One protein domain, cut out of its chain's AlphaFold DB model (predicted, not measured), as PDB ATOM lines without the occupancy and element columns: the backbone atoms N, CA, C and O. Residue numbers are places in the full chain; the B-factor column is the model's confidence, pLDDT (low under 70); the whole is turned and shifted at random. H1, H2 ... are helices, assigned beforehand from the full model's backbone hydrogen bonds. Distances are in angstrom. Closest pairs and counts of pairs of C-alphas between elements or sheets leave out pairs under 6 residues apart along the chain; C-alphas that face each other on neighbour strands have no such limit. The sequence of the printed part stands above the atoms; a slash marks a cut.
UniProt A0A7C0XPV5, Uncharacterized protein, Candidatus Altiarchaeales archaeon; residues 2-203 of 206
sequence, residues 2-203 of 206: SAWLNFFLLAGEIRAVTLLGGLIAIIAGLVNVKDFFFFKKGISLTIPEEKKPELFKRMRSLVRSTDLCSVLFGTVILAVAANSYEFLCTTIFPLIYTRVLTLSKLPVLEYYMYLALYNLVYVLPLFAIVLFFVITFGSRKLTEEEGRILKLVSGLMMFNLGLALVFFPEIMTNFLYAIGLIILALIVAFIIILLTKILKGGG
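AT A GLANCE: This is residues 2 to 203 of the 206 residues of an uncharacterized protein of Candidatus Altiarchaeales archaeon (UniProt A0A7C0XPV5). Three long helices, H2, H7 and H8, lie in a row with H7 in the middle; from H2 an arm, H4, reaches away and makes a V with H3, while H5 and the long H6 fold back on each other as an open pair. Residues 120 to 137 of H6 stand free, and H1 makes a corner with H2. The printed part has 202 residues in an all helix class, with eight named helices, H1 to H8 in order, and no named strand. It is loose, with a radius of gyration of the C-alphas of 20.5 A and spans of 65 by 48 by 32 A.

HOW THE PARTS SIT: Start at H1, residues 2 to 11, close but not clearly touching H2, residues 14 to 37: the closest C-alphas, Phe 8 and Ile 14, are 7.0 A apart. H3, residues 52 to 64, and H4, residues 68 to 90, touch only at the corner, and only just, with 3 pairs of C-alphas within 8 A, the closest Leu 62 and Val 71 at 6.6 A. H4 touches H2 with residues 88 to 89 alone, about perpendicular at 76 degrees; the closest C-alphas, Gly 21 and Leu 88, are 5.4 A apart. H5, residues 92 to 103, is close to but not clearly touching H6, residues 108 to 137, with C-alphas Leu 101 and Tyr 111 closest at 6.8 A. H7, residues 144 to 167, touches H2 at a shallow tilt of 31 degrees, opposite ways, with C-alphas Gly 29 and Gly 155 closest at 3.9 A. H7 and H8, residues 175 to 201, form a hairpin, a tilt of 37 degrees, only just steep; C-alphas Leu 156 and Ala 185 are closest at 5.7 A. Every O i to N i+4 pair is within hydrogen-bond range in H1, H3, H4, H5, H7 and H8; H2 has 19 of 20 and H6 24 of 26.

IN THESE COORDINATES: Find C-alpha 2 at (247.026, 523.224, 429.379), where H1 begins. H2 is 35.0 A long, H4 31.4 A, H7 34.1 A and H8 38.8 A; H6 runs 43.4 A from C-alpha 108 at (234.896, 520.428, 427.400). H8 ends at C-alpha 201, (280.518, 554.584, 400.832).

THE WHOLE: The C-alphas of Pro 107 and Gly 203, the two farthest apart, are 68.4 A apart. The printed part has no cut, and the link from H2 to H3, 14 residues, is long. Look with care at residues 2 to 18 and 36 to 68, among the 86 residues with pLDDT under 70; the mean of the printed part is 71.0.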
ATOM      1  N   SER A   2     247.901 523.511 428.216       48.50
ATOM      2  CA  SER A   2     247.026 523.224 429.379       48.50
ATOM      3  C   SER A   2     247.722 523.233 430.755       48.50
ATOM      4  O   SER A   2     247.179 523.792 431.706       48.50
ATOM      5  N   ALA A   3     248.931 522.670 430.874       57.09
ATOM      6  CA  ALA A   3     249.700 522.688 432.130       57.09
ATOM      7  C   ALA A   3     250.133 524.111 432.542       57.09
ATOM      8  O   ALA A   3     250.067 524.482 433.709       57.09
ATOM      9  N   TRP A   4     250.497 524.938 431.561       52.78
ATOM     10  CA  TRP A   4     250.891 526.335 431.767       52.78
ATOM     11  C   TRP A   4     249.700 527.236 432.127       52.78
ATOM     12  O   TRP A   4     249.829 528.095 432.990       52.78
ATOM     13  N   LEU A   5     248.524 527.020 431.526       53.19
ATOM     14  CA  LEU A   5     247.282 527.721 431.888       53.19
ATOM     15  C   LEU A   5     246.937 527.559 433.373       53.19
ATOM     16  O   LEU A   5     246.599 528.535 434.033       53.19
ATOM     17  N   ASN A   6     247.070 526.340 433.905       55.16
ATOM     18  CA  ASN A   6     246.845 526.071 435.326       55.16
ATOM     19  C   ASN A   6     247.889 526.762 436.214       55.16
ATOM     20  O   ASN A   6     247.535 527.306 437.256       55.16
ATOM     21  N   PHE A   7     249.152 526.816 435.778       57.03
ATOM     22  CA  PHE A   7     250.203 527.545 436.487       57.03
ATOM     23  C   PHE A   7     249.970 529.066 436.477       57.03
ATOM     24  O   PHE A   7     250.126 529.701 437.511       57.03
ATOM     25  N   PHE A   8     249.522 529.658 435.362       53.72
ATOM     26  CA  PHE A   8     249.178 531.088 435.291       53.72
ATOM     27  C   PHE A   8     247.948 531.465 436.117       53.72
ATOM     28  O   PHE A   8     247.921 532.547 436.702       53.72
ATOM     29  N   LEU A   9     246.946 530.584 436.178       54.84
ATOM     30  CA  LEU A   9     245.772 530.761 437.034       54.84
ATOM     31  C   LEU A   9     246.139 530.679 438.524       54.84
ATOM     32  O   LEU A   9     245.584 531.438 439.315       54.84
ATOM     33  N   LEU A  10     247.097 529.819 438.899       49.22
ATOM     34  CA  LEU A  10     247.654 529.771 440.257       49.22
ATOM     35  C   LEU A  10     248.584 530.954 440.568       49.22
ATOM     36  O   LEU A  10     248.633 531.403 441.709       49.22
ATOM     37  N   ALA A  11     249.335 531.443 439.577       54.75
ATOM     38  CA  ALA A  11     250.361 532.460 439.778       54.75
ATOM     39  C   ALA A  11     249.800 533.873 439.980       54.75
ATOM     40  O   ALA A  11     250.545 534.714 440.466       54.75
ATOM     41  N   GLY A  12     248.535 534.155 439.630       49.81
ATOM     42  CA  GLY A  12     247.801 535.386 439.995       49.81
ATOM     43  C   GLY A  12     248.376 536.734 439.509       49.81
ATOM     44  O   GLY A  12     247.670 537.738 439.503       49.81
ATOM     45  N   GLU A  13     249.620 536.771 439.037       55.94
ATOM     46  CA  GLU A  13     250.418 537.960 438.744       55.94
ATOM     47  C   GLU A  13     250.863 537.963 437.277       55.94
ATOM     48  O   GLU A  13     252.043 538.052 436.930       55.94
ATOM     49  N   ILE A  14     249.886 537.903 436.370       63.12
ATOM     50  CA  ILE A  14     250.117 538.059 434.922       63.12
ATOM     51  C   ILE A  14     250.902 539.356 434.651       63.12
ATOM     52  O   ILE A  14     251.789 539.380 433.803       63.12
ATOM     53  N   ARG A  15     250.652 540.412 435.442       64.00
ATOM     54  CA  ARG A  15     251.369 541.693 435.357       64.00
ATOM     55  C   ARG A  15     252.860 541.582 435.679       64.00
ATOM     56  O   ARG A  15     253.654 542.163 434.947       64.00
ATOM     57  N   ALA A  16     253.254 540.842 436.717       67.31
ATOM     58  CA  ALA A  16     254.666 540.713 437.082       67.31
ATOM     59  C   ALA A  16     255.454 539.940 436.019       67.31
ATOM     60  O   ALA A  16     256.561 540.338 435.659       67.31
ATOM     61  N   VAL A  17     254.855 538.889 435.451       67.38
ATOM     62  CA  VAL A  17     255.475 538.111 434.368       67.38
ATOM     63  C   VAL A  17     255.622 538.952 433.096       67.38
ATOM     64  O   VAL A  17     256.688 538.938 432.479       67.38
ATOM     65  N   THR A  18     254.601 539.733 432.725       69.75
ATOM     66  CA  THR A  18     254.676 540.652 431.575       69.75
ATOM     67  C   THR A  18     255.734 541.736 431.782       69.75
ATOM     68  O   THR A  18     256.495 542.026 430.859       69.75
ATOM     69  N   LEU A  19     255.830 542.307 432.986       73.88
ATOM     70  CA  LEU A  19     256.783 543.375 433.294       73.88
ATOM     71  C   LEU A  19     258.227 542.856 433.321       73.88
ATOM     72  O   LEU A  19     259.111 543.471 432.721       73.88
ATOM     73  N   LEU A  20     258.462 541.688 433.928       74.69
ATOM     74  CA  LEU A  20     259.759 541.007 433.886       74.69
ATOM     75  C   LEU A  20     260.160 540.649 432.449       74.69
ATOM     76  O   LEU A  20     261.290 540.920 432.046       74.69
ATOM     77  N   GLY A  21     259.237 540.098 431.658       73.50
ATOM     78  CA  GLY A  21     259.487 539.779 430.252       73.50
ATOM     79  C   GLY A  21     259.814 541.014 429.411       73.50
ATOM     80  O   GLY A  21     260.781 540.998 428.650       73.50
ATOM     81  N   GLY A  22     259.068 542.105 429.601       74.31
ATOM     82  CA  GLY A  22     259.310 543.382 428.931       74.31
ATOM     83  C   GLY A  22     260.671 543.987 429.282       74.31
ATOM     84  O   GLY A  22     261.407 544.395 428.383       74.31
ATOM     85  N   LEU A  23     261.067 543.969 430.560       81.19
ATOM     86  CA  LEU A  23     262.394 544.422 430.996       81.19
ATOM     87  C   LEU A  23     263.523 543.593 430.370       81.19
ATOM     88  O   LEU A  23     264.488 544.162 429.855       81.19
ATOM     89  N   ILE A  24     263.393 542.264 430.366       79.38
ATOM     90  CA  ILE A  24     264.374 541.372 429.729       79.38
ATOM     91  C   ILE A  24     264.470 541.673 428.227       79.38
ATOM     92  O   ILE A  24     265.578 541.764 427.695       79.38
ATOM     93  N   ALA A  25     263.336 541.882 427.550       79.88
ATOM     94  CA  ALA A  25     263.296 542.222 426.129       79.88
ATOM     95  C   ALA A  25     263.951 543.580 425.826       79.88
ATOM     96  O   ALA A  25     264.703 543.683 424.858       79.88
ATOM     97  N   ILE A  26     263.743 544.597 426.673       82.44
ATOM     98  CA  ILE A  26     264.406 545.906 426.551       82.44
ATOM     99  C   ILE A  26     265.923 545.755 426.701       82.44
ATOM    100  O   ILE A  26     266.670 546.251 425.858       82.44
ATOM    101  N   ILE A  27     266.388 545.049 427.737       82.25
ATOM    102  CA  ILE A  27     267.823 544.846 427.989       82.25
ATOM    103  C   ILE A  27     268.461 544.073 426.827       82.25
ATOM    104  O   ILE A  27     269.476 544.508 426.281       82.25
ATOM    105  N   ALA A  28     267.853 542.962 426.403       78.06
ATOM    106  CA  ALA A  28     268.336 542.168 425.274       78.06
ATOM    107  C   ALA A  28     268.321 542.968 423.959       78.06
ATOM    108  O   ALA A  28     269.277 542.904 423.184       78.06
ATOM    109  N   GLY A  29     267.275 543.768 423.733       80.25
ATOM    110  CA  GLY A  29     267.148 544.662 422.586       80.25
ATOM    111  C   GLY A  29     268.254 545.715 422.545       80.25
ATOM    112  O   GLY A  29     268.925 545.857 421.525       80.25
ATOM    113  N   LEU A  30     268.523 546.384 423.669       82.44
ATOM    114  CA  LEU A  30     269.606 547.365 423.791       82.44
ATOM    115  C   LEU A  30     270.982 546.743 423.539       82.44
ATOM    116  O   LEU A  30     271.802 547.340 422.840       82.44
ATOM    117  N   VAL A  31     271.236 545.539 424.060       78.75
ATOM    118  CA  VAL A  31     272.494 544.819 423.805       78.75
ATOM    119  C   VAL A  31     272.628 544.459 422.321       78.75
ATOM    120  O   VAL A  31     273.696 544.661 421.746       78.75
ATOM    121  N   ASN A  32     271.552 544.006 421.670       79.31
ATOM    122  CA  ASN A  32     271.549 543.686 420.239       79.31
ATOM    123  C   ASN A  32     271.745 544.923 419.342       79.31
ATOM    124  O   ASN A  32     272.490 544.856 418.363       79.31
ATOM    125  N   VAL A  33     271.140 546.065 419.689       78.50
ATOM    126  CA  VAL A  33     271.348 547.337 418.972       78.50
ATOM    127  C   VAL A  33     272.773 547.852 419.187       78.50
ATOM    128  O   VAL A  33     273.436 548.242 418.226       78.50
ATOM    129  N   LYS A  34     273.295 547.797 420.420       78.44
ATOM    130  CA  LYS A  34     274.692 548.154 420.716       78.44
ATOM    131  C   LYS A  34     275.673 547.293 419.917       78.44
ATOM    132  O   LYS A  34     276.642 547.829 419.379       78.44
ATOM    133  N   ASP A  35     275.418 545.988 419.821       71.88
ATOM    134  CA  ASP A  35     276.250 545.040 419.072       71.88
ATOM    135  C   ASP A  35     276.372 545.398 417.584       71.88
ATOM    136  O   ASP A  35     277.402 545.096 416.975       71.88
ATOM    137  N   PHE A  36     275.368 546.057 416.994       69.69
ATOM    138  CA  PHE A  36     275.434 546.538 415.612       69.69
ATOM    139  C   PHE A  36     276.447 547.682 415.441       69.69
ATOM    140  O   PHE A  36     277.276 547.634 414.531       69.69
ATOM    141  N   PHE A  37     276.414 548.682 416.331       65.56
ATOM    142  CA  PHE A  37     277.280 549.867 416.248       65.56
ATOM    143  C   PHE A  37     278.700 549.615 416.781       65.56
ATOM    144  O   PHE A  37     279.675 550.097 416.208       65.56
ATOM    145  N   PHE A  38     278.836 548.832 417.854       60.59
ATOM    146  CA  PHE A  38     280.104 548.555 418.535       60.59
ATOM    147  C   PHE A  38     280.393 547.053 418.580       60.59
ATOM    148  O   PHE A  38     280.519 546.447 419.649       60.59
ATOM    149  N   PHE A  39     280.514 546.446 417.399       56.44
ATOM    150  CA  PHE A  39     280.774 545.014 417.262       56.44
ATOM    151  C   PHE A  39     282.001 544.587 418.088       56.44
ATOM    152  O   PHE A  39     283.094 545.128 417.915       56.44
ATOM    153  N   LYS A  40     281.812 543.611 418.990       54.34
ATOM    154  CA  LYS A  40     282.837 543.034 419.889       54.34
ATOM    155  C   LYS A  40     283.434 543.991 420.953       54.34
ATOM    156  O   LYS A  40     284.421 543.619 421.582       54.34
ATOM    157  N   LYS A  41     282.854 545.171 421.236       44.28
ATOM    158  CA  LYS A  41     283.285 546.033 422.368       44.28
ATOM    159  C   LYS A  41     282.354 545.914 423.592       44.28
ATOM    160  O   LYS A  41     281.283 546.523 423.656       44.28
ATOM    161  N   GLY A  42     282.809 545.183 424.616       56.38
ATOM    162  CA  GLY A  42     282.136 545.027 425.918       56.38
ATOM    163  C   GLY A  42     281.136 543.861 425.973       56.38
ATOM    164  O   GLY A  42     281.353 542.838 425.331       56.38
ATOM    165  N   ILE A  43     280.049 544.004 426.751       50.34
ATOM    166  CA  ILE A  43     278.956 543.014 426.840       50.34
ATOM    167  C   ILE A  43     278.305 542.885 425.459       50.34
ATOM    168  O   ILE A  43     277.635 543.814 425.011       50.34
ATOM    169  N   SER A  44     278.546 541.753 424.805       49.59
ATOM    170  CA  SER A  44     278.028 541.404 423.489       49.59
ATOM    171  C   SER A  44     277.408 540.018 423.564       49.59
ATOM    172  O   SER A  44     278.018 539.103 424.117       49.59
ATOM    173  N   LEU A  45     276.226 539.830 422.974       55.66
ATOM    174  CA  LEU A  45     275.622 538.498 422.806       55.66
ATOM    175  C   LEU A  45     276.234 537.769 421.596       55.66
ATOM    176  O   LEU A  45     275.699 536.784 421.093       55.66
ATOM    177  N   THR A  46     277.340 538.284 421.049       50.06
ATOM    178  CA  THR A  46     278.130 537.598 420.028       50.06
ATOM    179  C   THR A  46     279.081 536.628 420.708       50.06
ATOM    180  O   THR A  46     279.855 537.031 421.571       50.06
ATOM    181  N   ILE A  47     279.076 535.365 420.282       50.16
ATOM    182  CA  ILE A  47     280.073 534.382 420.719       50.16
ATOM    183  C   ILE A  47     281.472 534.951 420.396       50.16
ATOM    184  O   ILE A  47     281.755 535.181 419.212       50.16
ATOM    185  N   PRO A  48     282.334 535.205 421.400       48.44
ATOM    186  CA  PRO A  48     283.651 535.792 421.177       48.44
ATOM    187  C   PRO A  48     284.507 534.873 420.295       48.44
ATOM    188  O   PRO A  48     284.522 533.659 420.501       48.44
ATOM    189  N   GLU A  49     285.213 535.451 419.314       49.91
ATOM    190  CA  GLU A  49     286.076 534.730 418.352       49.91
ATOM    191  C   GLU A  49     287.062 533.784 419.043       49.91
ATOM    192  O   GLU A  49     287.261 532.665 418.588       49.91
ATOM    193  N   GLU A  50     287.594 534.188 420.195       45.56
ATOM    194  CA  GLU A  50     288.555 533.409 420.983       45.56
ATOM    195  C   GLU A  50     287.962 532.106 421.539       45.56
ATOM    196  O   GLU A  50     288.664 531.103 421.646       45.56
ATOM    197  N   LYS A  51     286.651 532.076 421.834       49.47
ATOM    198  CA  LYS A  51     285.965 530.865 422.314       49.47
ATOM    199  C   LYS A  51     285.262 530.093 421.205       49.47
ATOM    200  O   LYS A  51     284.919 528.939 421.436       49.47
ATOM    201  N   LYS A  52     285.080 530.655 420.001       49.38
ATOM    202  CA  LYS A  52     284.500 529.941 418.847       49.38
ATOM    203  C   LYS A  52     285.210 528.615 418.546       49.38
ATOM    204  O   LYS A  52     284.500 527.616 418.461       49.38
ATOM    205  N   PRO A  53     286.548 528.525 418.411       51.22
ATOM    206  CA  PRO A  53     287.195 527.255 418.095       51.22
ATOM    207  C   PRO A  53     287.050 526.239 419.230       51.22
ATOM    208  O   PRO A  53     286.822 525.070 418.945       51.22
ATOM    209  N   GLU A  54     287.096 526.658 420.499       54.81
ATOM    210  CA  GLU A  54     286.880 525.761 421.642       54.81
ATOM    211  C   GLU A  54     285.416 525.291 421.728       54.81
ATOM    212  O   GLU A  54     285.164 524.109 421.957       54.81
ATOM    213  N   LEU A  55     284.450 526.174 421.454       57.44
ATOM    214  CA  LEU A  55     283.019 525.863 421.413       57.44
ATOM    215  C   LEU A  55     282.677 524.940 420.238       57.44
ATOM    216  O   LEU A  55     281.961 523.965 420.424       57.44
ATOM    217  N   PHE A  56     283.234 525.187 419.047       57.69
ATOM    218  CA  PHE A  56     283.092 524.308 417.883       57.69
ATOM    219  C   PHE A  56     283.800 522.970 418.098       57.69
ATOM    220  O   PHE A  56     283.304 521.945 417.638       57.69
ATOM    221  N   LYS A  57     284.929 522.950 418.815       57.62
ATOM    222  CA  LYS A  57     285.632 521.718 419.194       57.62
ATOM    223  C   LYS A  57     284.840 520.934 420.240       57.62
ATOM    224  O   LYS A  57     284.737 519.725 420.091       57.62
ATOM    225  N   ARG A  58     284.195 521.598 421.209       59.91
ATOM    226  CA  ARG A  58     283.244 520.984 422.158       59.91
ATOM    227  C   ARG A  58     281.962 520.517 421.476       59.91
ATOM    228  O   ARG A  58     281.561 519.398 421.726       59.91
ATOM    229  N   MET A  59     281.360 521.292 420.575       57.22
ATOM    230  CA  MET A  59     280.194 520.867 419.784       57.22
ATOM    231  C   MET A  59     280.535 519.679 418.891       57.22
ATOM    232  O   MET A  59     279.796 518.707 418.851       57.22
ATOM    233  N   ARG A  60     281.677 519.718 418.195       59.19
ATOM    234  CA  ARG A  60     282.130 518.603 417.360       59.19
ATOM    235  C   ARG A  60     282.528 517.403 418.212       59.19
ATOM    236  O   ARG A  60     282.294 516.289 417.779       59.19
ATOM    237  N   SER A  61     283.081 517.619 419.406       59.06
ATOM    238  CA  SER A  61     283.294 516.567 420.398       59.06
ATOM    239  C   SER A  61     281.960 515.975 420.815       59.06
ATOM    240  O   SER A  61     281.818 514.792 420.644       59.06
ATOM    241  N   LEU A  62     280.966 516.763 421.227       56.47
ATOM    242  CA  LEU A  62     279.619 516.314 421.611       56.47
ATOM    243  C   LEU A  62     278.878 515.570 420.491       56.47
ATOM    244  O   LEU A  62     278.107 514.666 420.771       56.47
ATOM    245  N   VAL A  63     279.101 515.946 419.229       59.25
ATOM    246  CA  VAL A  63     278.528 515.261 418.057       59.25
ATOM    247  C   VAL A  63     279.306 513.985 417.701       59.25
ATOM    248  O   VAL A  63     278.752 513.080 417.085       59.25
ATOM    249  N   ARG A  64     280.595 513.900 418.061       57.72
ATOM    250  CA  ARG A  64     281.494 512.785 417.709       57.72
ATOM    251  C   ARG A  64     281.695 511.789 418.856       57.72
ATOM    252  O   ARG A  64     282.006 510.635 418.594       57.72
ATOM    253  N   SER A  65     281.521 512.224 420.100       52.47
ATOM    254  CA  SER A  65     281.318 511.405 421.287       52.47
ATOM    255  C   SER A  65     279.841 511.065 421.307       52.47
ATOM    256  O   SER A  65     279.006 511.943 421.493       52.47
ATOM    257  N   THR A  66     279.533 509.803 421.064       55.19
ATOM    258  CA  THR A  66     278.209 509.193 420.906       55.19
ATOM    259  C   THR A  66     277.322 509.264 422.166       55.19
ATOM    260  O   THR A  66     276.485 508.397 422.388       55.19
ATOM    261  N   ASP A  67     277.468 510.286 423.008       62.44
ATOM    262  CA  ASP A  67     276.663 510.484 424.205       62.44
ATOM    263  C   ASP A  67     275.404 511.261 423.835       62.44
ATOM    264  O   ASP A  67     275.291 512.474 424.046       62.44
ATOM    265  N   LEU A  68     274.433 510.522 423.290       69.00
ATOM    266  CA  LEU A  68     273.077 511.001 423.007       69.00
ATOM    267  C   LEU A  68     272.516 511.821 424.176       69.00
ATOM    268  O   LEU A  68     271.860 512.827 423.948       69.00
ATOM    269  N   CYS A  69     272.844 511.441 425.415       72.75
ATOM    270  CA  CYS A  69     272.418 512.118 426.636       72.75
ATOM    271  C   CYS A  69     272.904 513.578 426.724       72.75
ATOM    272  O   CYS A  69     272.120 514.468 427.046       72.75
ATOM    273  N   SER A  70     274.162 513.859 426.366       70.94
ATOM    274  CA  SER A  70     274.729 515.217 426.406       70.94
ATOM    275  C   SER A  70     274.135 516.121 425.323       70.94
ATOM    276  O   SER A  70     273.854 517.296 425.572       70.94
ATOM    277  N   VAL A  71     273.892 515.568 424.130       72.75
ATOM    278  CA  VAL A  71     273.209 516.283 423.039       72.75
ATOM    279  C   VAL A  71     271.745 516.540 423.399       72.75
ATOM    280  O   VAL A  71     271.253 517.651 423.189       72.75
ATOM    281  N   LEU A  72     271.065 515.553 423.994       78.31
ATOM    282  CA  LEU A  72     269.685 515.691 424.457       78.31
ATOM    283  C   LEU A  72     269.584 516.787 425.518       78.31
ATOM    284  O   LEU A  72     268.746 517.674 425.402       78.31
ATOM    285  N   PHE A  73     270.474 516.773 426.513       80.44
ATOM    286  CA  PHE A  73     270.467 517.740 427.606       80.44
ATOM    287  C   PHE A  73     270.740 519.167 427.112       80.44
ATOM    288  O   PHE A  73     270.010 520.095 427.464       80.44
ATOM    289  N   GLY A  74     271.725 519.342 426.223       75.38
ATOM    290  CA  GLY A  74     271.991 520.632 425.584       75.38
ATOM    291  C   GLY A  74     270.807 521.133 424.753       75.38
ATOM    292  O   GLY A  74     270.444 522.304 424.844       75.38
ATOM    293  N   THR A  75     270.157 520.240 424.003       77.06
ATOM    294  CA  THR A  75     268.966 520.572 423.205       77.06
ATOM    295  C   THR A  75     267.784 520.939 424.095       77.06
ATOM    296  O   THR A  75     267.106 521.919 423.810       77.06
ATOM    297  N   VAL A  76     267.557 520.215 425.195       80.69
ATOM    298  CA  VAL A  76     266.482 520.507 426.154       80.69
ATOM    299  C   VAL A  76     266.691 521.874 426.795       80.69
ATOM    300  O   VAL A  76     265.763 522.674 426.798       80.69
ATOM    301  N   ILE A  77     267.894 522.188 427.280       78.06
ATOM    302  CA  ILE A  77     268.179 523.507 427.869       78.06
ATOM    303  C   ILE A  77     267.956 524.617 426.843       78.06
ATOM    304  O   ILE A  77     267.317 525.624 427.150       78.06
ATOM    305  N   LEU A  78     268.459 524.434 425.622       72.31
ATOM    306  CA  LEU A  78     268.334 525.434 424.567       72.31
ATOM    307  C   LEU A  78     266.873 525.608 424.136       72.31
ATOM    308  O   LEU A  78     266.422 526.737 423.962       72.31
ATOM    309  N   ALA A  79     266.113 524.512 424.062       74.12
ATOM    310  CA  ALA A  79     264.680 524.532 423.812       74.12
ATOM    311  C   ALA A  79     263.926 525.244 424.941       74.12
ATOM    312  O   ALA A  79     263.107 526.107 424.653       74.12
ATOM    313  N   VAL A  80     264.215 524.949 426.210       73.50
ATOM    314  CA  VAL A  80     263.578 525.607 427.364       73.50
ATOM    315  C   VAL A  80     263.877 527.105 427.366       73.50
ATOM    316  O   VAL A  80     262.960 527.904 427.545       73.50
ATOM    317  N   ALA A  81     265.127 527.500 427.118       69.44
ATOM    318  CA  ALA A  81     265.524 528.903 427.067       69.44
ATOM    319  C   ALA A  81     264.851 529.650 425.902       69.44
ATOM    320  O   ALA A  81     264.260 530.711 426.117       69.44
ATOM    321  N   ALA A  82     264.883 529.081 424.691       70.56
ATOM    322  CA  ALA A  82     264.259 529.665 423.504       70.56
ATOM    323  C   ALA A  82     262.736 529.776 423.654       70.56
ATOM    324  O   ALA A  82     262.174 530.849 423.447       70.56
ATOM    325  N   ASN A  83     262.081 528.707 424.118       74.00
ATOM    326  CA  ASN A  83     260.639 528.709 424.335       74.00
ATOM    327  C   ASN A  83     260.246 529.686 425.441       74.00
ATOM    328  O   ASN A  83     259.251 530.372 425.283       74.00
ATOM    329  N   SER A  84     261.012 529.809 426.529       66.19
ATOM    330  CA  SER A  84     260.719 530.801 427.578       66.19
ATOM    331  C   SER A  84     260.762 532.229 427.031       66.19
ATOM    332  O   SER A  84     259.918 533.055 427.377       66.19
ATOM    333  N   TYR A  85     261.719 532.504 426.141       63.50
ATOM    334  CA  TYR A  85     261.863 533.798 425.486       63.50
ATOM    335  C   TYR A  85     260.712 534.092 424.509       63.50
ATOM    336  O   TYR A  85     260.064 535.133 424.615       63.50
ATOM    337  N   GLU A  86     260.406 533.162 423.598       68.94
ATOM    338  CA  GLU A  86     259.277 533.290 422.662       68.94
ATOM    339  C   GLU A  86     257.943 533.406 423.396       68.94
ATOM    340  O   GLU A  86     257.065 534.181 423.006       68.94
ATOM    341  N   PHE A  87     257.807 532.657 424.486       63.84
ATOM    342  CA  PHE A  87     256.620 532.636 425.309       63.84
ATOM    343  C   PHE A  87     256.349 534.023 425.893       63.84
ATOM    344  O   PHE A  87     255.276 534.562 425.643       63.84
ATOM    345  N   LEU A  88     257.307 534.670 426.562       60.78
ATOM    346  CA  LEU A  88     257.113 536.016 427.132       60.78
ATOM    347  C   LEU A  88     256.659 537.057 426.093       60.78
ATOM    348  O   LEU A  88     255.827 537.910 426.399       60.78
ATOM    349  N   CYS A  89     257.149 536.948 424.857       64.50
ATOM    350  CA  CYS A  89     256.851 537.882 423.770       64.50
ATOM    351  C   CYS A  89     255.543 537.566 423.010       64.50
ATOM    352  O   CYS A  89     254.983 538.453 422.371       64.50
ATOM    353  N   THR A  90     255.039 536.327 423.086       68.62
ATOM    354  CA  THR A  90     253.877 535.842 422.301       68.62
ATOM    355  C   THR A  90     252.654 535.528 423.169       68.62
ATOM    356  O   THR A  90     251.542 535.406 422.654       68.62
ATOM    357  N   THR A  91     252.827 535.435 424.494       64.25
ATOM    358  CA  THR A  91     251.813 534.973 425.468       64.25
ATOM    359  C   THR A  91     250.490 535.740 425.403       64.25
ATOM    360  O   THR A  91     249.450 535.163 425.721       64.25
ATOM    361  N   ILE A  92     250.485 536.986 424.915       64.75
ATOM    362  CA  ILE A  92     249.265 537.788 424.732       64.75
ATOM    363  C   ILE A  92     248.225 537.080 423.838       64.75
ATOM    364  O   ILE A  92     247.037 537.091 424.161       64.75
ATOM    365  N   PHE A  93     248.648 536.405 422.762       65.31
ATOM    366  CA  PHE A  93     247.727 535.786 421.798       65.31
ATOM    367  C   PHE A  93     247.014 534.541 422.357       65.31
ATOM    368  O   PHE A  93     245.780 534.505 422.327       65.31
ATOM    369  N   PRO A  94     247.731 533.551 422.928       67.19
ATOM    370  CA  PRO A  94     247.138 532.463 423.700       67.19
ATOM    371  C   PRO A  94     246.148 532.917 424.772       67.19
ATOM    372  O   PRO A  94     245.120 532.273 424.954       67.19
ATOM    373  N   LEU A  95     246.452 534.006 425.485       65.56
ATOM    374  CA  LEU A  95     245.640 534.505 426.599       65.56
ATOM    375  C   LEU A  95     244.314 535.104 426.134       65.56
ATOM    376  O   LEU A  95     243.280 534.846 426.747       65.56
ATOM    377  N   ILE A  96     244.322 535.875 425.046       67.19
ATOM    378  CA  ILE A  96     243.087 536.396 424.446       67.19
ATOM    379  C   ILE A  96     242.241 535.231 423.925       67.19
ATOM    380  O   ILE A  96     241.042 535.172 424.198       67.19
ATOM    381  N   TYR A  97     242.865 534.270 423.239       70.75
ATOM    382  CA  TYR A  97     242.168 533.114 422.678       70.75
ATOM    383  C   TYR A  97     241.495 532.256 423.756       70.75
ATOM    384  O   TYR A  97     240.306 531.954 423.662       70.75
ATOM    385  N   THR A  98     242.226 531.908 424.818       68.19
ATOM    386  CA  THR A  98     241.684 531.110 425.926       68.19
ATOM    387  C   THR A  98     240.620 531.880 426.695       68.19
ATOM    388  O   THR A  98     239.593 531.300 427.039       68.19
ATOM    389  N   ARG A  99     240.795 533.195 426.889       65.69
ATOM    390  CA  ARG A  99     239.785 534.053 427.519       65.69
ATOM    391  C   ARG A  99     238.479 534.064 426.725       65.69
ATOM    392  O   ARG A  99     237.425 533.859 427.322       65.69
ATOM    393  N   VAL A 100     238.534 534.220 425.402       71.00
ATOM    394  CA  VAL A 100     237.347 534.135 424.532       71.00
ATOM    395  C   VAL A 100     236.687 532.758 424.649       71.00
ATOM    396  O   VAL A 100     235.480 532.679 424.861       71.00
ATOM    397  N   LEU A 101     237.469 531.676 424.623       68.62
ATOM    398  CA  LEU A 101     236.952 530.308 424.745       68.62
ATOM    399  C   LEU A 101     236.274 530.041 426.103       68.62
ATOM    400  O   LEU A 101     235.233 529.387 426.153       68.62
ATOM    401  N   THR A 102     236.830 530.572 427.199       67.00
ATOM    402  CA  THR A 102     236.235 530.451 428.544       67.00
ATOM    403  C   THR A 102     234.954 531.270 428.707       67.00
ATOM    404  O   THR A 102     234.028 530.827 429.386       67.00
ATOM    405  N   LEU A 103     234.862 532.438 428.059       70.81
ATOM    406  CA  LEU A 103     233.662 533.281 428.083       70.81
ATOM    407  C   LEU A 103     232.513 532.675 427.264       70.81
ATOM    408  O   LEU A 103     231.353 532.849 427.632       70.81
ATOM    409  N   SER A 104     232.828 531.905 426.221       72.31
ATOM    410  CA  SER A 104     231.841 531.208 425.388       72.31
ATOM    411  C   SER A 104     231.183 529.987 426.056       72.31
ATOM    412  O   SER A 104     230.306 529.389 425.443       72.31
ATOM    413  N   LYS A 105     231.572 529.607 427.291       68.62
ATOM    414  CA  LYS A 105     231.009 528.467 428.061       68.62
ATOM    415  C   LYS A 105     230.821 527.181 427.230       68.62
ATOM    416  O   LYS A 105     229.795 526.510 427.322       68.62
ATOM    417  N   LEU A 106     231.812 526.850 426.407       71.88
ATOM    418  CA  LEU A 106     231.768 525.690 425.515       71.88
ATOM    419  C   LEU A 106     231.872 524.364 426.295       71.88
ATOM    420  O   LEU A 106     232.527 524.314 427.344       71.88
ATOM    421  N   PRO A 107     231.282 523.268 425.784       78.62
ATOM    422  CA  PRO A 107     231.507 521.933 426.325       78.62
ATOM    423  C   PRO A 107     232.992 521.544 426.228       78.62
ATOM    424  O   PRO A 107     233.705 521.927 425.298       78.62
ATOM    425  N   VAL A 108     233.466 520.751 427.198       75.31
ATOM    426  CA  VAL A 108     234.896 520.428 427.400       75.31
ATOM    427  C   VAL A 108     235.564 519.870 426.137       75.31
ATOM    428  O   VAL A 108     236.719 520.181 425.858       75.31
ATOM    429  N   LEU A 109     234.835 519.077 425.347       79.19
ATOM    430  CA  LEU A 109     235.349 518.483 424.113       79.19
ATOM    431  C   LEU A 109     235.652 519.540 423.037       79.19
ATOM    432  O   LEU A 109     236.727 519.517 422.441       79.19
ATOM    433  N   GLU A 110     234.739 520.489 422.822       77.94
ATOM    434  CA  GLU A 110     234.919 521.574 421.850       77.94
ATOM    435  C   GLU A 110     236.044 522.515 422.276       77.94
ATOM    436  O   GLU A 110     236.870 522.906 421.452       77.94
ATOM    437  N   TYR A 111     236.151 522.803 423.577       75.50
ATOM    438  CA  TYR A 111     237.252 523.588 424.134       75.50
ATOM    439  C   TYR A 111     238.627 522.997 423.766       75.50
ATOM    440  O   TYR A 111     239.512 523.718 423.296       75.50
ATOM    441  N   TYR A 112     238.810 521.681 423.923       79.31
ATOM    442  CA  TYR A 112     240.070 521.024 423.565       79.31
ATOM    443  C   TYR A 112     240.290 520.910 422.051       79.31
ATOM    444  O   TYR A 112     241.435 521.037 421.613       79.31
ATOM    445  N   MET A 113     239.238 520.731 421.242       83.56
ATOM    446  CA  MET A 113     239.366 520.739 419.777       83.56
ATOM    447  C   MET A 113     239.830 522.099 419.250       83.56
ATOM    448  O   MET A 113     240.766 522.162 418.454       83.56
ATOM    449  N   TYR A 114     239.231 523.190 419.730       81.31
ATOM    450  CA  TYR A 114     239.640 524.548 419.374       81.31
ATOM    451  C   TYR A 114     241.081 524.839 419.816       81.31
ATOM    452  O   TYR A 114     241.878 525.379 419.045       81.31
ATOM    453  N   LEU A 115     241.475 524.383 421.009       79.12
ATOM    454  CA  LEU A 115     242.857 524.503 421.469       79.12
ATOM    455  C   LEU A 115     243.843 523.711 420.586       79.12
ATOM    456  O   LEU A 115     244.939 524.197 420.301       79.12
ATOM    457  N   ALA A 116     243.469 522.513 420.130       83.19
ATOM    458  CA  ALA A 116     244.281 521.717 419.210       83.19
ATOM    459  C   ALA A 116     244.405 522.389 417.832       83.19
ATOM    460  O   ALA A 116     245.510 522.473 417.293       83.19
ATOM    461  N   LEU A 117     243.305 522.939 417.306       86.06
ATOM    462  CA  LEU A 117     243.283 523.701 416.056       86.06
ATOM    463  C   LEU A 117     244.235 524.903 416.121       86.06
ATOM    464  O   LEU A 117     245.041 525.101 415.213       86.06
ATOM    465  N   TYR A 118     244.195 525.664 417.220       82.38
ATOM    466  CA  TYR A 118     245.110 526.784 417.446       82.38
ATOM    467  C   TYR A 118     246.582 526.345 417.392       82.38
ATOM    468  O   TYR A 118     247.392 526.978 416.714       82.38
ATOM    469  N   ASN A 119     246.935 525.237 418.055       83.19
ATOM    470  CA  ASN A 119     248.307 524.717 418.032       83.19
ATOM    471  C   ASN A 119     248.736 524.293 416.620       83.19
ATOM    472  O   ASN A 119     249.870 524.552 416.225       83.19
ATOM    473  N   LEU A 120     247.837 523.687 415.844       86.38
ATOM    474  CA  LEU A 120     248.130 523.263 414.476       86.38
ATOM    475  C   LEU A 120     248.432 524.467 413.572       86.38
ATOM    476  O   LEU A 120     249.443 524.472 412.870       86.38
ATOM    477  N   VAL A 121     247.610 525.519 413.651       86.75
ATOM    478  CA  VAL A 121     247.826 526.769 412.905       86.75
ATOM    479  C   VAL A 121     249.125 527.462 413.327       86.75
ATOM    480  O   VAL A 121     249.800 528.034 412.479       86.75
ATOM    481  N   TYR A 122     249.507 527.380 414.605       81.81
ATOM    482  CA  TYR A 122     250.766 527.943 415.101       81.81
ATOM    483  C   TYR A 122     252.001 527.168 414.609       81.81
ATOM    484  O   TYR A 122     252.989 527.772 414.199       81.81
ATOM    485  N   VAL A 123     251.957 525.832 414.607       84.38
ATOM    486  CA  VAL A 123     253.109 524.983 414.247       84.38
ATOM    487  C   VAL A 123     253.391 524.978 412.743       84.38
ATOM    488  O   VAL A 123     254.556 524.924 412.349       84.38
ATOM    489  N   LEU A 124     252.363 525.065 411.894       88.00
ATOM    490  CA  LEU A 124     252.518 525.064 410.434       88.00
ATOM    491  C   LEU A 124     253.528 526.103 409.892       88.00
ATOM    492  O   LEU A 124     254.438 525.697 409.165       88.00
ATOM    493  N   PRO A 125     253.438 527.408 410.218       85.56
ATOM    494  CA  PRO A 125     254.387 528.404 409.723       85.56
ATOM    495  C   PRO A 125     255.797 528.193 410.281       85.56
ATOM    496  O   PRO A 125     256.764 528.325 409.537       85.56
ATOM    497  N   LEU A 126     255.933 527.804 411.554       84.56
ATOM    498  CA  LEU A 126     257.231 527.461 412.149       84.56
ATOM    499  C   LEU A 126     257.890 526.299 411.398       84.56
ATOM    500  O   LEU A 126     259.062 526.381 411.031       84.56
ATOM    501  N   PHE A 127     257.124 525.247 411.104       85.94
ATOM    502  CA  PHE A 127     257.603 524.107 410.332       85.94
ATOM    503  C   PHE A 127     258.003 524.508 408.908       85.94
ATOM    504  O   PHE A 127     259.059 524.097 408.431       85.94
ATOM    505  N   ALA A 128     257.213 525.362 408.249       88.62
ATOM    506  CA  ALA A 128     257.531 525.876 406.921       88.62
ATOM    507  C   ALA A 128     258.834 526.694 406.907       88.62
ATOM    508  O   ALA A 128     259.664 526.495 406.020       88.62
ATOM    509  N   ILE A 129     259.051 527.562 407.905       85.69
ATOM    510  CA  ILE A 129     260.291 528.341 408.048       85.69
ATOM    511  C   ILE A 129     261.485 527.403 408.230       85.69
ATOM    512  O   ILE A 129     262.487 527.548 407.532       85.69
ATOM    513  N   VAL A 130     261.382 526.420 409.127       84.38
ATOM    514  CA  VAL A 130     262.458 525.447 409.364       84.38
ATOM    515  C   VAL A 130     262.761 524.652 408.096       84.38
ATOM    516  O   VAL A 130     263.927 524.519 407.729       84.38
ATOM    517  N   LEU A 131     261.734 524.172 407.392       86.25
ATOM    518  CA  LEU A 131     261.900 523.421 406.150       86.25
ATOM    519  C   LEU A 131     262.573 524.275 405.067       86.25
ATOM    520  O   LEU A 131     263.526 523.824 404.432       86.25
ATOM    521  N   PHE A 132     262.131 525.524 404.903       86.44
ATOM    522  CA  PHE A 132     262.742 526.481 403.984       86.44
ATOM    523  C   PHE A 132     264.220 526.715 404.321       86.44
ATOM    524  O   PHE A 132     265.074 526.630 403.442       86.44
ATOM    525  N   PHE A 133     264.553 526.922 405.596       79.75
ATOM    526  CA  PHE A 133     265.942 527.063 406.036       79.75
ATOM    527  C   PHE A 133     266.769 525.801 405.769       79.75
ATOM    528  O   PHE A 133     267.878 525.902 405.253       79.75
ATOM    529  N   VAL A 134     266.256 524.609 406.068       83.06
ATOM    530  CA  VAL A 134     266.993 523.359 405.818       83.06
ATOM    531  C   VAL A 134     267.283 523.177 404.324       83.06
ATOM    532  O   VAL A 134     268.397 522.795 403.963       83.06
ATOM    533  N   ILE A 135     266.325 523.509 403.454       83.88
ATOM    534  CA  ILE A 135     266.471 523.386 401.997       83.88
ATOM    535  C   ILE A 135     267.397 524.475 401.427       83.88
ATOM    536  O   ILE A 135     268.257 524.182 400.597       83.88
ATOM    537  N   THR A 136     267.258 525.732 401.860       77.00
ATOM    538  CA  THR A 136     267.983 526.881 401.285       77.00
ATOM    539  C   THR A 136     269.369 527.109 401.904       77.00
ATOM    540  O   THR A 136     270.289 527.541 401.207       77.00
ATOM    541  N   PHE A 137     269.555 526.832 403.198       60.62
ATOM    542  CA  PHE A 137     270.744 527.232 403.971       60.62
ATOM    543  C   PHE A 137     271.776 526.119 404.202       60.62
ATOM    544  O   PHE A 137     272.782 526.371 404.866       60.62
ATOM    545  N   GLY A 138     271.603 524.930 403.612       53.91
ATOM    546  CA  GLY A 138     272.465 523.753 403.824       53.91
ATOM    547  C   GLY A 138     273.979 523.942 403.601       53.91
ATOM    548  O   GLY A 138     274.751 523.076 404.003       53.91
ATOM    549  N   SER A 139     274.435 525.060 403.011       55.69
ATOM    550  CA  SER A 139     275.871 525.367 402.859       55.69
ATOM    551  C   SER A 139     276.266 526.858 402.923       55.69
ATOM    552  O   SER A 139     277.454 527.180 402.861       55.69
ATOM    553  N   ARG A 140     275.321 527.805 403.073       56.38
ATOM    554  CA  ARG A 140     275.665 529.238 403.209       56.38
ATOM    555  C   ARG A 140     275.877 529.592 404.676       56.38
ATOM    556  O   ARG A 140     274.945 529.596 405.470       56.38
ATOM    557  N   LYS A 141     277.114 529.930 405.038       60.19
ATOM    558  CA  LYS A 141     277.409 530.541 406.338       60.19
ATOM    559  C   LYS A 141     277.024 532.019 406.272       60.19
ATOM    560  O   LYS A 141     277.501 532.714 405.382       60.19
ATOM    561  N   LEU A 142     276.188 532.471 407.210       61.97
ATOM    562  CA  LEU A 142     275.894 533.893 407.410       61.97
ATOM    563  C   LEU A 142     277.208 534.668 407.526       61.97
ATOM    564  O   LEU A 142     278.066 534.326 408.348       61.97
ATOM    565  N   THR A 143     277.369 535.687 406.691       70.12
ATOM    566  CA  THR A 143     278.535 536.575 406.756       70.12
ATOM    567  C   THR A 143     278.469 537.452 408.012       70.12
ATOM    568  O   THR A 143     277.398 537.655 408.590       70.12
ATOM    569  N   GLU A 144     279.608 537.986 408.475       69.44
ATOM    570  CA  GLU A 144     279.609 538.881 409.645       69.44
ATOM    571  C   GLU A 144     278.715 540.119 409.429       69.44
ATOM    572  O   GLU A 144     278.097 540.586 410.384       69.44
ATOM    573  N   GLU A 145     278.605 540.632 408.195       68.00
ATOM    574  CA  GLU A 145     277.734 541.772 407.881       68.00
ATOM    575  C   GLU A 145     276.242 541.403 407.940       68.00
ATOM    576  O   GLU A 145     275.467 542.116 408.581       68.00
ATOM    577  N   GLU A 146     275.835 540.260 407.377       71.75
ATOM    578  CA  GLU A 146     274.450 539.765 407.474       71.75
ATOM    579  C   GLU A 146     274.050 539.481 408.930       71.75
ATOM    580  O   GLU A 146     272.947 539.828 409.357       71.75
ATOM    581  N   GLY A 147     274.961 538.914 409.728       70.94
ATOM    582  CA  GLY A 147     274.739 538.678 411.154       70.94
ATOM    583  C   GLY A 147     274.565 539.970 411.961       70.94
ATOM    584  O   GLY A 147     273.744 540.010 412.880       70.94
ATOM    585  N   ARG A 148     275.290 541.045 411.614       75.50
ATOM    586  CA  ARG A 148     275.100 542.371 412.233       75.50
ATOM    587  C   ARG A 148     273.731 542.948 411.894       75.50
ATOM    588  O   ARG A 148     273.035 543.400 412.800       75.50
ATOM    589  N   ILE A 149     273.326 542.893 410.627       75.50
ATOM    590  CA  ILE A 149     272.003 543.364 410.193       75.50
ATOM    591  C   ILE A 149     270.896 542.610 410.941       75.50
ATOM    592  O   ILE A 149     269.980 543.234 411.475       75.50
ATOM    593  N   LEU A 150     271.017 541.284 411.054       77.56
ATOM    594  CA  LEU A 150     270.029 540.458 411.746       77.56
ATOM    595  C   LEU A 150     269.915 540.810 413.239       77.56
ATOM    596  O   LEU A 150     268.810 540.827 413.780       77.56
ATOM    597  N   LYS A 151     271.035 541.150 413.891       77.69
ATOM    598  CA  LYS A 151     271.050 541.646 415.278       77.69
ATOM    599  C   LYS A 151     270.394 543.010 415.436       77.69
ATOM    600  O   LYS A 151     269.679 543.217 416.410       77.69
ATOM    601  N   LEU A 152     270.613 543.930 414.499       78.31
ATOM    602  CA  LEU A 152     269.973 545.244 414.544       78.31
ATOM    603  C   LEU A 152     268.455 545.115 414.418       78.31
ATOM    604  O   LEU A 152     267.723 545.689 415.222       78.31
ATOM    605  N   VAL A 153     267.997 544.341 413.431       80.88
ATOM    606  CA  VAL A 153     266.568 544.123 413.179       80.88
ATOM    607  C   VAL A 153     265.914 543.447 414.383       80.88
ATOM    608  O   VAL A 153     264.926 543.966 414.903       80.88
ATOM    609  N   SER A 154     266.483 542.342 414.881       78.06
ATOM    610  CA  SER A 154     265.918 541.652 416.044       78.06
ATOM    611  C   SER A 154     265.977 542.521 417.302       78.06
ATOM    612  O   SER A 154     264.991 542.605 418.024       78.06
ATOM    613  N   GLY A 155     267.073 543.248 417.533       82.31
ATOM    614  CA  GLY A 155     267.226 544.148 418.673       82.31
ATOM    615  C   GLY A 155     266.203 545.281 418.689       82.31
ATOM    616  O   GLY A 155     265.588 545.528 419.725       82.31
ATOM    617  N   LEU A 156     265.966 545.926 417.542       83.81
ATOM    618  CA  LEU A 156     264.941 546.963 417.398       83.81
ATOM    619  C   LEU A 156     263.536 546.408 417.625       83.81
ATOM    620  O   LEU A 156     262.743 547.051 418.311       83.81
ATOM    621  N   MET A 157     263.230 545.221 417.096       81.81
ATOM    622  CA  MET A 157     261.942 544.566 417.336       81.81
ATOM    623  C   MET A 157     261.741 544.265 418.827       81.81
ATOM    624  O   MET A 157     260.727 544.657 419.399       81.81
ATOM    625  N   MET A 158     262.728 543.642 419.478       82.81
ATOM    626  CA  MET A 158     262.680 543.300 420.905       82.81
ATOM    627  C   MET A 158     262.559 544.539 421.796       82.81
ATOM    628  O   MET A 158     261.776 544.543 422.743       82.81
ATOM    629  N   PHE A 159     263.298 545.600 421.472       85.56
ATOM    630  CA  PHE A 159     263.267 546.851 422.221       85.56
ATOM    631  C   PHE A 159     261.909 547.552 422.110       85.56
ATOM    632  O   PHE A 159     261.327 547.905 423.131       85.56
ATOM    633  N   ASN A 160     261.375 547.711 420.892       83.25
ATOM    634  CA  ASN A 160     260.080 548.366 420.678       83.25
ATOM    635  C   ASN A 160     258.933 547.587 421.332       83.25
ATOM    636  O   ASN A 160     258.087 548.181 422.000       83.25
ATOM    637  N   LEU A 161     258.922 546.257 421.181       78.31
ATOM    638  CA  LEU A 161     257.910 545.405 421.804       78.31
ATOM    639  C   LEU A 161     258.032 545.416 423.333       78.31
ATOM    640  O   LEU A 161     257.026 545.588 424.016       78.31
ATOM    641  N   GLY A 162     259.248 545.307 423.874       78.88
ATOM    642  CA  GLY A 162     259.491 545.370 425.316       78.88
ATOM    643  C   GLY A 162     259.068 546.708 425.927       78.88
ATOM    644  O   GLY A 162     258.413 546.727 426.967       78.88
ATOM    645  N   LEU A 163     259.360 547.824 425.250       84.38
ATOM    646  CA  LEU A 163     258.941 549.159 425.680       84.38
ATOM    647  C   LEU A 163     257.413 549.280 425.703       84.38
ATOM    648  O   LEU A 163     256.838 549.734 426.690       84.38
ATOM    649  N   ALA A 164     256.747 548.818 424.647       80.25
ATOM    650  CA  ALA A 164     255.294 548.840 424.584       80.25
ATOM    651  C   ALA A 164     254.646 547.948 425.659       80.25
ATOM    652  O   ALA A 164     253.652 548.356 426.254       80.25
ATOM    653  N   LEU A 165     255.232 546.786 425.978       75.19
ATOM    654  CA  LEU A 165     254.757 545.918 427.063       75.19
ATOM    655  C   LEU A 165     254.885 546.564 428.454       75.19
ATOM    656  O   LEU A 165     254.004 546.366 429.288       75.19
ATOM    657  N   VAL A 166     255.965 547.311 428.717       78.69
ATOM    658  CA  VAL A 166     256.225 547.924 430.035       78.69
ATOM    659  C   VAL A 166     255.406 549.197 430.246       78.69
ATOM    660  O   VAL A 166     254.842 549.388 431.320       78.69
ATOM    661  N   PHE A 167     255.338 550.068 429.238       79.56
ATOM    662  CA  PHE A 167     254.698 551.377 429.380       79.56
ATOM    663  C   PHE A 167     253.204 551.353 429.050       79.56
ATOM    664  O   PHE A 167     252.435 552.078 429.676       79.56
ATOM    665  N   PHE A 168     252.780 550.521 428.094       73.94
ATOM    666  CA  PHE A 168     251.407 550.528 427.593       73.94
ATOM    667  C   PHE A 168     250.886 549.126 427.221       73.94
ATOM    668  O   PHE A 168     250.558 548.865 426.056       73.94
ATOM    669  N   PRO A 169     250.741 548.218 428.205       69.56
ATOM    670  CA  PRO A 169     250.300 546.846 427.951       69.56
ATOM    671  C   PRO A 169     248.901 546.768 427.314       69.56
ATOM    672  O   PRO A 169     248.620 545.837 426.566       69.56
ATOM    673  N   GLU A 170     248.030 547.752 427.553       68.31
ATOM    674  CA  GLU A 170     246.663 547.769 427.012       68.31
ATOM    675  C   GLU A 170     246.617 548.041 425.500       68.31
ATOM    676  O   GLU A 170     245.739 547.525 424.803       68.31
ATOM    677  N   ILE A 171     247.595 548.779 424.961       67.00
ATOM    678  CA  ILE A 171     247.634 549.163 423.540       67.00
ATOM    679  C   ILE A 171     247.994 547.953 422.660       67.00
ATOM    680  O   ILE A 171     247.555 547.864 421.513       67.00
ATOM    681  N   MET A 172     248.701 546.967 423.224       62.84
ATOM    682  CA  MET A 172     249.040 545.696 422.568       62.84
ATOM    683  C   MET A 172     247.840 544.780 422.306       62.84
ATOM    684  O   MET A 172     247.954 543.831 421.532       62.84
ATOM    685  N   THR A 173     246.677 545.066 422.894       64.81
ATOM    686  CA  THR A 173     245.433 544.344 422.579       64.81
ATOM    687  C   THR A 173     244.985 544.605 421.138       64.81
ATOM    688  O   THR A 173     244.330 543.769 420.516       64.81
ATOM    689  N   ASN A 174     245.357 545.762 420.582       74.19
ATOM    690  CA  ASN A 174     245.022 546.142 419.220       74.19
ATOM    691  C   ASN A 174     246.074 545.611 418.241       74.19
ATOM    692  O   ASN A 174     247.194 546.116 418.161       74.19
ATOM    693  N   PHE A 175     245.673 544.643 417.417       71.38
ATOM    694  CA  PHE A 175     246.532 544.027 416.400       71.38
ATOM    695  C   PHE A 175     247.183 545.043 415.441       71.38
ATOM    696  O   PHE A 175     248.334 544.873 415.044       71.38
ATOM    697  N   LEU A 176     246.487 546.144 415.121       78.44
ATOM    698  CA  LEU A 176     247.021 547.208 414.262       78.44
ATOM    699  C   LEU A 176     248.259 547.892 414.864       78.44
ATOM    700  O   LEU A 176     249.191 548.205 414.126       78.44
ATOM    701  N   TYR A 177     248.301 548.097 416.183       78.75
ATOM    702  CA  TYR A 177     249.457 548.713 416.842       78.75
ATOM    703  C   TYR A 177     250.663 547.772 416.855       78.75
ATOM    704  O   TYR A 177     251.785 548.220 416.632       78.75
ATOM    705  N   ALA A 178     250.436 546.467 417.039       74.62
ATOM    706  CA  ALA A 178     251.498 545.467 416.955       74.62
ATOM    707  C   ALA A 178     252.129 545.430 415.550       74.62
ATOM    708  O   ALA A 178     253.354 545.474 415.422       74.62
ATOM    709  N   ILE A 179     251.306 545.438 414.491       81.25
ATOM    710  CA  ILE A 179     251.801 545.542 413.109       81.25
ATOM    711  C   ILE A 179     252.549 546.862 412.899       81.25
ATOM    712  O   ILE A 179     253.645 546.862 412.338       81.25
ATOM    713  N   GLY A 180     251.985 547.979 413.367       85.19
ATOM    714  CA  GLY A 180     252.600 549.299 413.243       85.19
ATOM    715  C   GLY A 180     253.994 549.360 413.871       85.19
ATOM    716  O   GLY A 180     254.919 549.872 413.246       85.19
ATOM    717  N   LEU A 181     254.175 548.772 415.057       82.19
ATOM    718  CA  LEU A 181     255.472 548.700 415.736       82.19
ATOM    719  C   LEU A 181     256.489 547.840 414.981       82.19
ATOM    720  O   LEU A 181     257.660 548.213 414.898       82.19
ATOM    721  N   ILE A 182     256.057 546.718 414.401       82.56
ATOM    722  CA  ILE A 182     256.924 545.865 413.576       82.56
ATOM    723  C   ILE A 182     257.367 546.613 412.315       82.56
ATOM    724  O   ILE A 182     258.558 546.633 412.001       82.56
ATOM    725  N   ILE A 183     256.436 547.265 411.614       86.50
ATOM    726  CA  ILE A 183     256.742 548.054 410.412       86.50
ATOM    727  C   ILE A 183     257.689 549.204 410.761       86.50
ATOM    728  O   ILE A 183     258.693 549.394 410.075       86.50
ATOM    729  N   LEU A 184     257.419 549.931 411.848       87.00
ATOM    730  CA  LEU A 184     258.285 551.005 412.327       87.00
ATOM    731  C   LEU A 184     259.699 550.491 412.623       87.00
ATOM    732  O   LEU A 184     260.669 551.093 412.166       87.00
ATOM    733  N   ALA A 185     259.831 549.362 413.325       84.56
ATOM    734  CA  ALA A 185     261.128 548.759 413.623       84.56
ATOM    735  C   ALA A 185     261.899 548.386 412.345       84.56
ATOM    736  O   ALA A 185     263.102 548.638 412.262       84.56
ATOM    737  N   LEU A 186     261.214 547.842 411.332       86.81
ATOM    738  CA  LEU A 186     261.818 547.511 410.038       86.81
ATOM    739  C   LEU A 186     262.238 548.760 409.252       86.81
ATOM    740  O   LEU A 186     263.336 548.776 408.697       86.81
ATOM    741  N   ILE A 187     261.418 549.816 409.237       88.19
ATOM    742  CA  ILE A 187     261.750 551.094 408.586       88.19
ATOM    743  C   ILE A 187     262.964 551.733 409.264       88.19
ATOM    744  O   ILE A 187     263.908 552.130 408.585       88.19
ATOM    745  N   VAL A 188     262.975 551.796 410.598       86.56
ATOM    746  CA  VAL A 188     264.099 552.345 411.368       86.56
ATOM    747  C   VAL A 188     265.370 551.535 411.111       86.56
ATOM    748  O   VAL A 188     266.415 552.123 410.830       86.56
ATOM    749  N   ALA A 189     265.288 550.202 411.128       84.19
ATOM    750  CA  ALA A 189     266.423 549.346 410.793       84.19
ATOM    751  C   ALA A 189     266.924 549.612 409.365       84.19
ATOM    752  O   ALA A 189     268.127 549.762 409.156       84.19
ATOM    753  N   PHE A 190     266.017 549.734 408.393       86.62
ATOM    754  CA  PHE A 190     266.358 550.022 407.001       86.62
ATOM    755  C   PHE A 190     267.048 551.382 406.841       86.62
ATOM    756  O   PHE A 190     268.088 551.458 406.188       86.62
ATOM    757  N   ILE A 191     266.534 552.435 407.483       86.44
ATOM    758  CA  ILE A 191     267.142 553.775 407.478       86.44
ATOM    759  C   ILE A 191     268.545 553.731 408.091       86.44
ATOM    760  O   ILE A 191     269.482 554.275 407.509       86.44
ATOM    761  N   ILE A 192     268.719 553.054 409.231       84.38
ATOM    762  CA  ILE A 192     270.028 552.912 409.887       84.38
ATOM    763  C   ILE A 192     271.018 552.177 408.974       84.38
ATOM    764  O   ILE A 192     272.167 552.603 408.844       84.38
ATOM    765  N   ILE A 193     270.587 551.102 408.312       83.25
ATOM    766  CA  ILE A 193     271.426 550.354 407.363       83.25
ATOM    767  C   ILE A 193     271.808 551.241 406.173       83.25
ATOM    768  O   ILE A 193     272.977 551.267 405.786       83.25
ATOM    769  N   LEU A 194     270.853 551.996 405.623       84.75
ATOM    770  CA  LEU A 194     271.081 552.898 404.496       84.75
ATOM    771  C   LEU A 194     272.078 554.006 404.863       84.75
ATOM    772  O   LEU A 194     273.059 554.199 404.150       84.75
ATOM    773  N   LEU A 195     271.888 554.670 406.008       84.12
ATOM    774  CA  LEU A 195     272.805 555.690 406.531       84.12
ATOM    775  C   LEU A 195     274.205 555.122 406.776       84.12
ATOM    776  O   LEU A 195     275.193 555.734 406.380       84.12
ATOM    777  N   THR A 196     274.302 553.929 407.367       79.00
ATOM    778  CA  THR A 196     275.593 553.263 407.604       79.00
ATOM    779  C   THR A 196     276.303 552.958 406.286       79.00
ATOM    780  O   THR A 196     277.517 553.132 406.179       79.00
ATOM    781  N   LYS A 197     275.556 552.541 405.255       79.56
ATOM    782  CA  LYS A 197     276.103 552.260 403.924       79.56
ATOM    783  C   LYS A 197     276.536 553.537 403.195       79.56
ATOM    784  O   LYS A 197     277.591 553.528 402.573       79.56
ATOM    785  N   ILE A 198     275.774 554.627 403.314       80.38
ATOM    786  CA  ILE A 198     276.105 555.940 402.734       80.38
ATOM    787  C   ILE A 198     277.359 556.527 403.396       80.38
ATOM    788  O   ILE A 198     278.287 556.924 402.697       80.38
ATOM    789  N   LEU A 199     277.441 556.506 404.729       74.56
ATOM    790  CA  LEU A 199     278.602 557.012 405.475       74.56
ATOM    791  C   LEU A 199     279.884 556.218 405.188       74.56
ATOM    792  O   LEU A 199     280.967 556.791 405.150       74.56
ATOM    793  N   LYS A 200     279.772 554.902 404.969       67.38
ATOM    794  CA  LYS A 200     280.916 554.035 404.637       67.38
ATOM    795  C   LYS A 200     281.287 554.100 403.147       67.38
ATOM    796  O   LYS A 200     282.443 553.884 402.807       67.38
ATOM    797  N   GLY A 201     280.323 554.405 402.275       53.47
ATOM    798  CA  GLY A 201     280.518 554.584 400.832       53.47
ATOM    799  C   GLY A 201     281.116 555.940 400.442       53.47
ATOM    800  O   GLY A 201     281.835 556.006 399.454       53.47
ATOM    801  N   GLY A 202     280.895 556.994 401.235       50.59
ATOM    802  CA  GLY A 202     281.487 558.324 401.018       50.59
ATOM    803  C   GLY A 202     282.941 558.484 401.485       50.59
ATOM    804  O   GLY A 202     283.484 559.577 401.403       50.59
ATOM    805  N   GLY A 203     283.570 557.423 402.005       45.88
ATOM    806  CA  GLY A 203     284.950 557.437 402.511       45.88
ATOM    807  C   GLY A 203     286.002 556.866 401.554       45.88
ATOM    808  O   GLY A 203     287.120 556.623 401.994       45.88
TER     809      GLY A 203